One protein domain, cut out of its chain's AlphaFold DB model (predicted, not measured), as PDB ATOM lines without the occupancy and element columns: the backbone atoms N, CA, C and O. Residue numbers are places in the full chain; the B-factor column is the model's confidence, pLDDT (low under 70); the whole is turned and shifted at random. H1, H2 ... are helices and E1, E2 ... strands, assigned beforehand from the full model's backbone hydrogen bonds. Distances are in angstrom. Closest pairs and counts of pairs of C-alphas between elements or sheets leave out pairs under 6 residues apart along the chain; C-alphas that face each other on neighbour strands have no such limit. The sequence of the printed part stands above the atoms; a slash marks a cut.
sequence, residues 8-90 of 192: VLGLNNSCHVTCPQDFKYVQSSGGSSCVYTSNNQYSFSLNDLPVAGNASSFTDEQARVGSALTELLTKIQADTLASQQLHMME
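What this domain is: This is residues 8 to 90 of the 192 residues of an uncharacterized protein of viral metagenome (UniProt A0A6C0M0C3). One long helix, H1, runs lengthwise under a small sheet of three strands, with residues 61 to 76 packed on one face of the sheet and residues 77 to 90 sticking out beyond the body as a straight arm. Beside the sheet, the short strand E1 and the residues just before it fold into a loop. The printed part has 83 residues, with four named strands and then one named helix in the order E1, E2, E3, E4, H1; the class is mixed, helices and strands. The sheet has the order E2, E3, E4, all antiparallel. The whole is loose, with a radius of gyration of the C-alphas of 15.6 A and spans of 55 by 24 by 20 A, the length made by H1 with its arm.

Where its parts are: After residues 8 to 13, E1 covers residues 14 to 17, starting at C-alpha 14, (33.399, -14.291, -20.400). E2, residues 23 to 28, is 15.3 A long. E3, residues 31 to 36, is 16.3 A long. E4 covers residues 43 to 46, with C-alpha 43 at (14.883, -8.935, -14.127). H1, residues 55 to 90, is 52.5 A long and ends at C-alpha 90, (-11.960, 1.539, -10.302).

How they stand to each other: The strands E2, E3 and E4 form a meander, each strand the antiparallel neighbour of the one before. E2 and E3 are a hairpin at 151 degrees between directions, with N 24 and O 35 at 2.7 A and N 33 and O 26 at 2.9 A, within hydrogen-bond range. E3 and E4 are a hairpin at 146 degrees, with N 46 and O 32 at 2.8 A. H1 is on the sheet, at a height of 8.1 A over the sheet: two layers, a helix on one face of a sheet. It lies over E4 and runs along the strands, at 0 degrees to E4 on the local plane. The closest C-alphas of E4 and H1 are those of Phe 44 and Ala 68, 6.9 A apart. E3 and H1 are near each other. Residues 14 to 15 of E1 pair antiparallel with residues 49 to 50, and residues 15 to 16 with residues 8 to 9. The closest C-alphas of E1 and H1 are those of Val 17 and Gln 62, 6.6 A apart. E1 and E3 are near each other, while E1 and E2 are apart. In H1 every O i to N i+4 pair is within hydrogen-bond range.

The domain as a whole: The C-alphas farthest apart are those of Ala 52 and Glu 90, 55.7 A. Without residues 77 to 90, which stand free, the body spans 35 by 23 by 20 A. The printed part has no cut and no long link. The mean pLDDT of the printed part is 82.9; residues 11 to 12, 29 to 30, 53 and 89 to 90 are under 70.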
ATOM      1  N   VAL A   8      26.883 -13.716 -26.073       83.06
ATOM      2  CA  VAL A   8      27.610 -12.479 -26.387       83.06
ATOM      3  C   VAL A   8      28.842 -12.389 -25.494       83.06
ATOM      4  O   VAL A   8      28.845 -12.871 -24.360       83.06
ATOM      5  N   LEU A   9      29.908 -11.794 -26.027       80.00
ATOM      6  CA  LEU A   9      31.150 -11.586 -25.293       80.00
ATOM      7  C   LEU A   9      30.935 -10.508 -24.219       80.00
ATOM      8  O   LEU A   9      30.591  -9.368 -24.534       80.00
ATOM      9  N   GLY A  10      31.112 -10.893 -22.960       72.38
ATOM     10  CA  GLY A  10      31.086 -10.010 -21.801       72.38
ATOM     11  C   GLY A  10      32.460  -9.418 -21.483       72.38
ATOM     12  O   GLY A  10      33.446  -9.606 -22.203       72.38
ATOM     13  N   LEU A  11      32.536  -8.691 -20.371       68.12
ATOM     14  CA  LEU A  11      33.809  -8.194 -19.849       68.12
ATOM     15  C   LEU A  11      34.639  -9.346 -19.264       68.12
ATOM     16  O   LEU A  11      34.097 -10.281 -18.691       68.12
ATOM     17  N   ASN A  12      35.967  -9.261 -19.384       69.56
ATOM     18  CA  ASN A  12      36.934 -10.269 -18.916       69.56
ATOM     19  C   ASN A  12      36.930 -11.608 -19.671       69.56
ATOM     20  O   ASN A  12      37.272 -12.639 -19.092       69.56
ATOM     21  N   ASN A  13      36.618 -11.604 -20.972       76.19
ATOM     22  CA  ASN A  13      36.664 -12.820 -21.795       76.19
ATOM     23  C   ASN A  13      35.707 -13.911 -21.253       76.19
ATOM     24  O   ASN A  13      36.015 -15.107 -21.293       76.19
ATOM     25  N   SER A  14      34.563 -13.468 -20.716       79.62
ATOM     26  CA  SER A  14      33.399 -14.291 -20.400       79.62
ATOM     27  C   SER A  14      32.372 -14.222 -21.535       79.62
ATOM     28  O   SER A  14      32.383 -13.317 -22.368       79.62
ATOM     29  N   CYS A  15      31.477 -15.197 -21.569       82.56
ATOM     30  CA  CYS A  15      30.338 -15.290 -22.459       82.56
ATOM     31  C   CYS A  15      29.076 -15.390 -21.600       82.56
ATOM     32  O   CYS A  15      29.025 -16.203 -20.677       82.56
ATOM     33  N   HIS A  16      28.050 -14.611 -21.927       83.25
ATOM     34  CA  HIS A  16      26.732 -14.692 -21.291       83.25
ATOM     35  C   HIS A  16      25.635 -14.822 -22.350       83.25
ATOM     36  O   HIS A  16      25.841 -14.479 -23.517       83.25
ATOM     37  N   VAL A  17      24.474 -15.348 -21.959       84.25
ATOM     38  CA  VAL A  17      23.336 -15.540 -22.871       84.25
ATOM     39  C   VAL A  17      22.821 -14.187 -23.364       84.25
ATOM     40  O   VAL A  17      22.694 -13.240 -22.590       84.25
ATOM     41  N   THR A  18      22.498 -14.101 -24.654       85.00
ATOM     42  CA  THR A  18      21.941 -12.887 -25.267       85.00
ATOM     43  C   THR A  18      20.593 -12.532 -24.631       85.00
ATOM     44  O   THR A  18      19.683 -13.363 -24.617       85.00
ATOM     45  N   CYS A  19      20.437 -11.298 -24.140       84.81
ATOM     46  CA  CYS A  19      19.140 -10.828 -23.653       84.81
ATOM     47  C   CYS A  19      18.114 -10.756 -24.811       84.81
ATOM     48  O   CYS A  19      18.468 -10.344 -25.919       84.81
ATOM     49  N   PRO A  20      16.843 -11.125 -24.577       83.19
ATOM     50  CA  PRO A  20      15.775 -10.972 -25.566       83.19
ATOM     51  C   PRO A  20      15.462  -9.493 -25.859       83.19
ATOM     52  O   PRO A  20      15.817  -8.617 -25.081       83.19
ATOM     53  N   GLN A  21      14.773  -9.217 -26.974       78.25
ATOM     54  CA  GLN A  21      14.574  -7.863 -27.535       78.25
ATOM     55  C   GLN A  21      13.967  -6.841 -26.554       78.25
ATOM     56  O   GLN A  21      14.332  -5.671 -26.594       78.25
ATOM     57  N   ASP A  22      13.091  -7.274 -25.641       85.69
ATOM     58  CA  ASP A  22      12.445  -6.386 -24.663       85.69
ATOM     59  C   ASP A  22      13.263  -6.187 -23.377       85.69
ATOM     60  O   ASP A  22      12.839  -5.472 -22.461       85.69
ATOM     61  N   PHE A  23      14.434  -6.813 -23.281       87.62
ATOM     62  CA  PHE A  23      15.282  -6.792 -22.099       87.62
ATOM     63  C   PHE A  23      16.607  -6.090 -22.384       87.62
ATOM     64  O   PHE A  23      17.348  -6.424 -23.308       87.62
ATOM     65  N   LYS A  24      16.946  -5.140 -21.520       89.12
ATOM     66  CA  LYS A  24      18.227  -4.451 -21.511       89.12
ATOM     67  C   LYS A  24      19.233  -5.229 -20.670       89.12
ATOM     68  O   LYS A  24      18.963  -5.570 -19.520       89.12
ATOM     69  N   TYR A  25      20.428  -5.431 -21.214       86.69
ATOM     70  CA  TYR A  25      21.566  -5.922 -20.446       86.69
ATOM     71  C   TYR A  25      22.050  -4.849 -19.459       86.69
ATOM     72  O   TYR A  25      22.328  -3.709 -19.843       86.69
ATOM     73  N   VAL A  26      22.145  -5.215 -18.183       87.00
ATOM     74  CA  VAL A  26      22.656  -4.370 -17.105       87.00
ATOM     75  C   VAL A  26      23.718  -5.150 -16.351       87.00
ATOM     76  O   VAL A  26      23.475  -6.245 -15.852       87.00
ATOM     77  N   GLN A  27      24.896  -4.553 -16.235       80.25
ATOM     78  CA  GLN A  27      25.983  -5.107 -15.452       80.25
ATOM     79  C   GLN A  27      26.112  -4.329 -14.144       80.25
ATOM     80  O   GLN A  27      26.193  -3.101 -14.148       80.25
ATOM     81  N   SER A  28      26.113  -5.050 -13.028       76.31
ATOM     82  CA  SER A  28      26.302  -4.495 -11.689       76.31
ATOM     83  C   SER A  28      27.489  -5.181 -11.011       76.31
ATOM     84  O   SER A  28      27.919  -6.255 -11.426       76.31
ATOM     85  N   SER A  29      28.017  -4.593  -9.937       62.22
ATOM     86  CA  SER A  29      29.155  -5.138  -9.180       62.22
ATOM     87  C   SER A  29      28.909  -6.542  -8.599       62.22
ATOM     88  O   SER A  29      29.854  -7.186  -8.158       62.22
ATOM     89  N   GLY A  30      27.656  -7.010  -8.594       64.50
ATOM     90  CA  GLY A  30      27.248  -8.353  -8.172       64.50
ATOM     91  C   GLY A  30      26.915  -9.336  -9.304       64.50
ATOM     92  O   GLY A  30      26.464 -10.434  -8.999       64.50
ATOM     93  N   GLY A  31      27.096  -8.964 -10.578       76.12
ATOM     94  CA  GLY A  31      26.851  -9.849 -11.723       76.12
ATOM     95  C   GLY A  31      26.178  -9.178 -12.923       76.12
ATOM     96  O   GLY A  31      25.820  -7.995 -12.903       76.12
ATOM     97  N   SER A  32      26.014  -9.968 -13.980       83.12
ATOM     98  CA  SER A  32      25.318  -9.602 -15.212       83.12
ATOM     99  C   SER A  32      23.826  -9.939 -15.098       83.12
ATOM    100  O   SER A  32      23.484 -11.028 -14.653       83.12
ATOM    101  N   SER A  33      22.924  -9.048 -15.514       87.25
ATOM    102  CA  SER A  33      21.472  -9.289 -15.487       87.25
ATOM    103  C   SER A  33      20.780  -8.717 -16.722       87.25
ATOM    104  O   SER A  33      21.206  -7.705 -17.274       87.25
ATOM    105  N   CYS A  34      19.669  -9.326 -17.133       86.69
ATOM    106  CA  CYS A  34      18.762  -8.763 -18.131       86.69
ATOM    107  C   CYS A  34      17.551  -8.153 -17.416       86.69
ATOM    108  O   CYS A  34      16.875  -8.835 -16.642       86.69
ATOM    109  N   VAL A  35      17.266  -6.879 -17.677       89.12
ATOM    110  CA  VAL A  35      16.181  -6.110 -17.048       89.12
ATOM    111  C   VAL A  35      15.154  -5.719 -18.103       89.12
ATOM    112  O   VAL A  35      15.522  -5.261 -19.181       89.12
ATOM    113  N   TYR A  36      13.869  -5.888 -17.813       88.69
ATOM    114  CA  TYR A  36      12.795  -5.566 -18.745       88.69
ATOM    115  C   TYR A  36      12.697  -4.057 -18.988       88.69
ATOM    116  O   TYR A  36      12.662  -3.260 -18.050       88.69
ATOM    117  N   THR A  37      12.619  -3.653 -20.256       85.38
ATOM    118  CA  THR A  37      12.747  -2.243 -20.662       85.38
ATOM    119  C   THR A  37      11.594  -1.373 -20.162       85.38
ATOM    120  O   THR A  37      11.795  -0.204 -19.844       85.38
ATOM    121  N   SER A  38      10.386  -1.935 -20.059       84.56
ATOM    122  CA  SER A  38       9.208  -1.185 -19.606       84.56
ATOM    123  C   SER A  38       9.066  -1.126 -18.082       84.56
ATOM    124  O   SER A  38       8.361  -0.250 -17.583       84.56
ATOM    125  N   ASN A  39       9.661  -2.062 -17.338       82.44
ATOM    126  CA  ASN A  39       9.546  -2.111 -15.883       82.44
ATOM    127  C   ASN A  39      10.768  -2.806 -15.271       82.44
ATOM    128  O   ASN A  39      10.941  -4.019 -15.393       82.44
ATOM    129  N   ASN A  40      11.560  -2.029 -14.533       84.62
ATOM    130  CA  ASN A  40      12.805  -2.479 -13.911       84.62
ATOM    131  C   ASN A  40      12.617  -3.555 -12.826       84.62
ATOM    132  O   ASN A  40      13.604  -4.132 -12.378       84.62
ATOM    133  N   GLN A  41      11.385  -3.820 -12.378       84.38
ATOM    134  CA  GLN A  41      11.098  -4.879 -11.403       84.38
ATOM    135  C   GLN A  41      11.239  -6.288 -11.985       84.38
ATOM    136  O   GLN A  41      11.447  -7.245 -11.238       84.38
ATOM    137  N   TYR A  42      11.122  -6.430 -13.306       87.31
ATOM    138  CA  TYR A  42      11.289  -7.714 -13.968       87.31
ATOM    139  C   TYR A  42      12.726  -7.839 -14.452       87.31
ATOM    140  O   TYR A  42      13.133  -7.219 -15.432       87.31
ATOM    141  N   SER A  43      13.504  -8.654 -13.755       88.00
ATOM    142  CA  SER A  43      14.883  -8.935 -14.127       88.00
ATOM    143  C   SER A  43      15.243 -10.373 -13.816       88.00
ATOM    144  O   SER A  43      14.750 -10.933 -12.836       88.00
ATOM    145  N   PHE A  44      16.154 -10.936 -14.597       87.75
ATOM    146  CA  PHE A  44      16.781 -12.215 -14.297       87.75
ATOM    147  C   PHE A  44      18.300 -12.080 -14.387       87.75
ATOM    148  O   PHE A  44      18.825 -11.299 -15.185       87.75
ATOM    149  N   SER A  45      19.004 -12.826 -13.541       87.44
ATOM    150  CA  SER A  45      20.464 -12.863 -13.537       87.44
ATOM    151  C   SER A  45      20.995 -13.759 -14.651       87.44
ATOM    152  O   SER A  45      20.383 -14.769 -15.016       87.44
ATOM    153  N   LEU A  46      22.162 -13.394 -15.165       86.25
ATOM    154  CA  LEU A  46      22.973 -14.145 -16.112       86.25
ATOM    155  C   LEU A  46      24.238 -14.630 -15.407       86.25
ATOM    156  O   LEU A  46      24.848 -13.881 -14.639       86.25
ATOM    157  N   ASN A  47      24.663 -15.852 -15.714       84.56
ATOM    158  CA  ASN A  47      25.969 -16.336 -15.292       84.56
ATOM    159  C   ASN A  47      27.006 -16.061 -16.385       84.56
ATOM    160  O   ASN A  47      26.815 -16.405 -17.552       84.56
ATOM    161  N   ASP A  48      28.121 -15.455 -15.987       81.69
ATOM    162  CA  ASP A  48      29.277 -15.240 -16.848       81.69
ATOM    163  C   ASP A  48      30.099 -16.536 -16.941       81.69
ATOM    164  O   ASP A  48      30.743 -16.955 -15.977       81.69
ATOM    165  N   LEU A  49      30.076 -17.186 -18.107       81.88
ATOM    166  CA  LEU A  49      30.824 -18.416 -18.373       81.88
ATOM    167  C   LEU A  49      32.167 -18.094 -19.042       81.88
ATOM    168  O   LEU A  49      32.223 -17.212 -19.894       81.88
ATOM    169  N   PRO A  50      33.270 -18.791 -18.728       80.25
ATOM    170  CA  PRO A  50      34.545 -18.560 -19.407       80.25
ATOM    171  C   PRO A  50      34.451 -18.930 -20.897       80.25
ATOM    172  O   PRO A  50      33.868 -19.956 -21.242       80.25
ATOM    173  N   VAL A  51      35.083 -18.153 -21.791       75.81
ATOM    174  CA  VAL A  51      35.088 -18.424 -23.252       75.81
ATOM    175  C   VAL A  51      35.648 -19.816 -23.601       75.81
ATOM    176  O   VAL A  51      35.251 -20.406 -24.599       75.81
ATOM    177  N   ALA A  52      36.542 -20.363 -22.768       73.38
ATOM    178  CA  ALA A  52      37.093 -21.717 -22.900       73.38
ATOM    179  C   ALA A  52      36.344 -22.774 -22.053       73.38
ATOM    180  O   ALA A  52      36.914 -23.804 -21.699       73.38
ATOM    181  N   GLY A  53      35.097 -22.495 -21.664       69.69
ATOM    182  CA  GLY A  53      34.267 -23.386 -20.858       69.69
ATOM    183  C   GLY A  53      33.775 -24.627 -21.611       69.69
ATOM    184  O   GLY A  53      33.818 -24.710 -22.838       69.69
ATOM    185  N   ASN A  54      33.266 -25.604 -20.860       75.81
ATOM    186  CA  ASN A  54      32.712 -26.837 -21.419       75.81
ATOM    187  C   ASN A  54      31.372 -26.571 -22.124       75.81
ATOM    188  O   ASN A  54      30.530 -25.844 -21.600       75.81
ATOM    189  N   ALA A  55      31.114 -27.233 -23.258       72.12
ATOM    190  CA  ALA A  55      29.855 -27.103 -24.008       72.12
ATOM    191  C   ALA A  55      28.592 -27.426 -23.178       72.12
ATOM    192  O   ALA A  55      27.529 -26.845 -23.409       72.12
ATOM    193  N   SER A  56      28.709 -28.308 -22.178       76.88
ATOM    194  CA  SER A  56      27.627 -28.607 -21.232       76.88
ATOM    195  C   SER A  56      27.226 -27.380 -20.412       76.88
ATOM    196  O   SER A  56      26.046 -27.068 -20.341       76.88
ATOM    197  N   SER A  57      28.194 -26.605 -19.910       80.44
ATOM    198  CA  SER A  57      27.919 -25.414 -19.092       80.44
ATOM    199  C   SER A  57      27.154 -24.321 -19.846       80.44
ATOM    200  O   SER A  57      26.300 -23.656 -19.267       80.44
ATOM    201  N   PHE A  58      27.401 -24.177 -21.153       81.38
ATOM    202  CA  PHE A  58      26.650 -23.261 -22.013       81.38
ATOM    203  C   PHE A  58      25.211 -23.739 -22.236       81.38
ATOM    204  O   PHE A  58      24.277 -22.946 -22.144       81.38
ATOM    205  N   THR A  59      25.020 -25.035 -22.493       82.94
ATOM    206  CA  THR A  59      23.683 -25.623 -22.678       82.94
ATOM    207  C   THR A  59      22.845 -25.529 -21.399       82.94
ATOM    208  O   THR A  59      21.678 -25.142 -21.455       82.94
ATOM    209  N   ASP A  60      23.449 -25.821 -20.246       85.81
ATOM    210  CA  ASP A  60      22.786 -25.768 -18.941       85.81
ATOM    211  C   ASP A  60      22.352 -24.336 -18.591       85.81
ATOM    212  O   ASP A  60      21.221 -24.103 -18.155       85.81
ATOM    213  N   GLU A  61      23.218 -23.350 -18.847       84.06
ATOM    214  CA  GLU A  61      22.897 -21.939 -18.627       84.06
ATOM    215  C   GLU A  61      21.804 -21.444 -19.580       84.06
ATOM    216  O   GLU A  61      20.901 -20.719 -19.164       84.06
ATOM    217  N   GLN A  62      21.829 -21.871 -20.844       85.44
ATOM    218  CA  GLN A  62      20.777 -21.535 -21.800       85.44
ATOM    219  C   GLN A  62      19.419 -22.116 -21.375       85.44
ATOM    220  O   GLN A  62      18.403 -21.422 -21.462       85.44
ATOM    221  N   ALA A  63      19.393 -23.351 -20.870       86.81
ATOM    222  CA  ALA A  63      18.178 -23.970 -20.343       86.81
ATOM    223  C   ALA A  63      17.652 -23.230 -19.099       86.81
ATOM    224  O   ALA A  63      16.452 -22.958 -19.007       86.81
ATOM    225  N   ARG A  64      18.546 -22.837 -18.181       89.38
ATOM    226  CA  ARG A  64      18.205 -22.056 -16.979       89.38
ATOM    227  C   ARG A  64      17.647 -20.676 -17.324       89.38
ATOM    228  O   ARG A  64      16.656 -20.245 -16.738       89.38
ATOM    229  N   VAL A  65      18.274 -19.968 -18.262       87.69
ATOM    230  CA  VAL A  65      17.792 -18.655 -18.714       87.69
ATOM    231  C   VAL A  65      16.449 -18.796 -19.431       87.69
ATOM    232  O   VAL A  65      15.556 -17.984 -19.205       87.69
ATOM    233  N   GLY A  66      16.263 -19.848 -20.234       87.69
ATOM    234  CA  GLY A  66      14.991 -20.130 -20.900       87.69
ATOM    235  C   GLY A  66      13.832 -20.373 -19.926       87.69
ATOM    236  O   GLY A  66      12.743 -19.822 -20.117       87.69
ATOM    237  N   SER A  67      14.054 -21.145 -18.857       88.44
ATOM    238  CA  SER A  67      13.026 -21.375 -17.832       88.44
ATOM    239  C   SER A  67      12.725 -20.108 -17.026       88.44
ATOM    240  O   SER A  67      11.555 -19.745 -16.893       88.44
ATOM    241  N   ALA A  68      13.759 -19.382 -16.589       87.75
ATOM    242  CA  ALA A  68      13.606 -18.119 -15.864       87.75
ATOM    243  C   ALA A  68      12.866 -17.057 -16.694       87.75
ATOM    244  O   ALA A  68      12.005 -16.346 -16.178       87.75
ATOM    245  N   LEU A  69      13.160 -16.972 -17.995       89.50
ATOM    246  CA  LEU A  69      12.463 -16.073 -18.911       89.50
ATOM    247  C   LEU A  69      10.984 -16.451 -19.052       89.50
ATOM    248  O   LEU A  69      10.126 -15.573 -19.018       89.50
ATOM    249  N   THR A  70      10.672 -17.742 -19.183       90.38
ATOM    250  CA  THR A  70       9.285 -18.222 -19.322       90.38
ATOM    251  C   THR A  70       8.456 -17.916 -18.071       90.38
ATOM    252  O   THR A  70       7.323 -17.437 -18.171       90.38
ATOM    253  N   GLU A  71       9.031 -18.136 -16.887       90.88
ATOM    254  CA  GLU A  71       8.403 -17.785 -15.612       90.88
ATOM    255  C   GLU A  71       8.172 -16.272 -15.505       90.88
ATOM    256  O   GLU A  71       7.073 -15.822 -15.170       90.88
ATOM    257  N   LEU A  72       9.179 -15.474 -15.867       90.19
ATOM    258  CA  LEU A  72       9.092 -14.019 -15.814       90.19
ATOM    259  C   LEU A  72       8.034 -13.465 -16.775       90.19
ATOM    260  O   LEU A  72       7.266 -12.587 -16.390       90.19
ATOM    261  N   LEU A  73       7.946 -13.997 -17.995       89.44
ATOM    262  CA  LEU A  73       6.917 -13.611 -18.965       89.44
ATOM    263  C   LEU A  73       5.510 -13.971 -18.473       89.44
ATOM    264  O   LEU A  73       4.596 -13.157 -18.594       89.44
ATOM    265  N   THR A  74       5.349 -15.141 -17.851       91.38
ATOM    266  CA  THR A  74       4.074 -15.549 -17.236       91.38
ATOM    267  C   THR A  74       3.674 -14.583 -16.122       91.38
ATOM    268  O   THR A  74       2.517 -14.170 -16.036       91.38
ATOM    269  N   LYS A  75       4.640 -14.159 -15.300       90.56
ATOM    270  CA  LYS A  75       4.419 -13.166 -14.244       90.56
ATOM    271  C   LYS A  75       4.038 -11.794 -14.807       90.56
ATOM    272  O   LYS A  75       3.066 -11.209 -14.345       90.56
ATOM    273  N   ILE A  76       4.741 -11.309 -15.833       89.50
ATOM    274  CA  ILE A  76       4.411 -10.043 -16.512       89.50
ATOM    275  C   ILE A  76       2.985 -10.098 -17.078       89.50
ATOM    276  O   ILE A  76       2.211  -9.149 -16.932       89.50
ATOM    277  N   GLN A  77       2.599 -11.218 -17.692       89.75
ATOM    278  CA  GLN A  77       1.246 -11.393 -18.215       89.75
ATOM    279  C   GLN A  77       0.191 -11.402 -17.095       89.75
ATOM    280  O   GLN A  77      -0.863 -10.783 -17.236       89.75
ATOM    281  N   ALA A  78       0.467 -12.056 -15.968       90.44
ATOM    282  CA  ALA A  78      -0.433 -12.052 -14.817       90.44
ATOM    283  C   ALA A  78      -0.591 -10.644 -14.212       90.44
ATOM    284  O   ALA A  78      -1.716 -10.204 -13.973       90.44
ATOM    285  N   ASP A  79       0.508  -9.912 -14.033       89.69
ATOM    286  CA  ASP A  79       0.503  -8.566 -13.447       89.69
ATOM    287  C   ASP A  79      -0.198  -7.546 -14.359       89.69
ATOM    288  O   ASP A  79      -0.941  -6.679 -13.887       89.69
ATOM    289  N   THR A  80      -0.014  -7.664 -15.677       88.44
ATOM    290  CA  THR A  80      -0.714  -6.810 -16.650       88.44
ATOM    291  C   THR A  80      -2.221  -7.064 -16.644       88.44
ATOM    292  O   THR A  80      -2.994  -6.104 -16.625       88.44
ATOM    293  N   LEU A  81      -2.657  -8.327 -16.574       90.19
ATOM    294  CA  LEU A  81      -4.075  -8.680 -16.443       90.19
ATOM    295  C   LEU A  81      -4.670  -8.190 -15.115       90.19
ATOM    296  O   LEU A  81      -5.750  -7.597 -15.113       90.19
ATOM    297  N   ALA A  82      -3.962  -8.381 -14.001       88.06
ATOM    298  CA  ALA A  82      -4.401  -7.915 -12.686       88.06
ATOM    299  C   ALA A  82      -4.550  -6.385 -12.647       88.06
ATOM    300  O   ALA A  82      -5.557  -5.865 -12.164       88.06
ATOM    301  N   SER A  83      -3.594  -5.658 -13.232       84.56
ATOM    302  CA  SER A  83      -3.644  -4.195 -13.324       84.56
ATOM    303  C   SER A  83      -4.824  -3.719 -14.176       84.56
ATOM    304  O   SER A  83      -5.539  -2.795 -13.792       84.56
ATOM    305  N   GLN A  84      -5.089  -4.375 -15.311       86.62
ATOM    306  CA  GLN A  84      -6.251  -4.057 -16.148       86.62
ATOM    307  C   GLN A  84      -7.572  -4.296 -15.410       86.62
ATOM    308  O   GLN A  84      -8.472  -3.461 -15.490       86.62
ATOM    309  N   GLN A  85      -7.688  -5.393 -14.659       84.38
ATOM    310  CA  GLN A  85      -8.877  -5.680 -13.858       84.38
ATOM    311  C   GLN A  85      -9.097  -4.638 -12.757       84.38
ATOM    312  O   GLN A  85     -10.219  -4.157 -12.603       84.38
ATOM    313  N   LEU A  86      -8.040  -4.239 -12.042       81.75
ATOM    314  CA  LEU A  86      -8.111  -3.178 -11.033       81.75
ATOM    315  C   LEU A  86      -8.592  -1.857 -11.644       81.75
ATOM    316  O   LEU A  86      -9.535  -1.256 -11.134       81.75
ATOM    317  N   HIS A  87      -8.035  -1.457 -12.788       78.69
ATOM    318  CA  HIS A  87      -8.471  -0.245 -13.482       78.69
ATOM    319  C   HIS A  87      -9.925  -0.319 -13.978       78.69
ATOM    320  O   HIS A  87     -10.639   0.686 -13.956       78.69
ATOM    321  N   MET A  88     -10.403  -1.492 -14.407       77.44
ATOM    322  CA  MET A  88     -11.812  -1.680 -14.775       77.44
ATOM    323  C   MET A  88     -12.743  -1.611 -13.556       77.44
ATOM    324  O   MET A  88     -13.828  -1.033 -13.651       77.44
ATOM    325  N   MET A  89     -12.335  -2.148 -12.402       67.50
ATOM    326  CA  MET A  89     -13.096  -2.033 -11.149       67.50
ATOM    327  C   MET A  89     -13.157  -0.585 -10.655       67.50
ATOM    328  O   MET A  89     -14.229  -0.101 -10.299       67.50
ATOM    329  N   GLU A  90     -12.038   0.133 -10.706       62.19
ATOM    330  CA  GLU A  90     -11.960   1.539 -10.302       62.19
ATOM    331  C   GLU A  90     -12.837   2.435 -11.191       62.19
ATOM    332  O   GLU A  90     -13.530   3.329 -10.707       62.19
TER     333      GLU A  90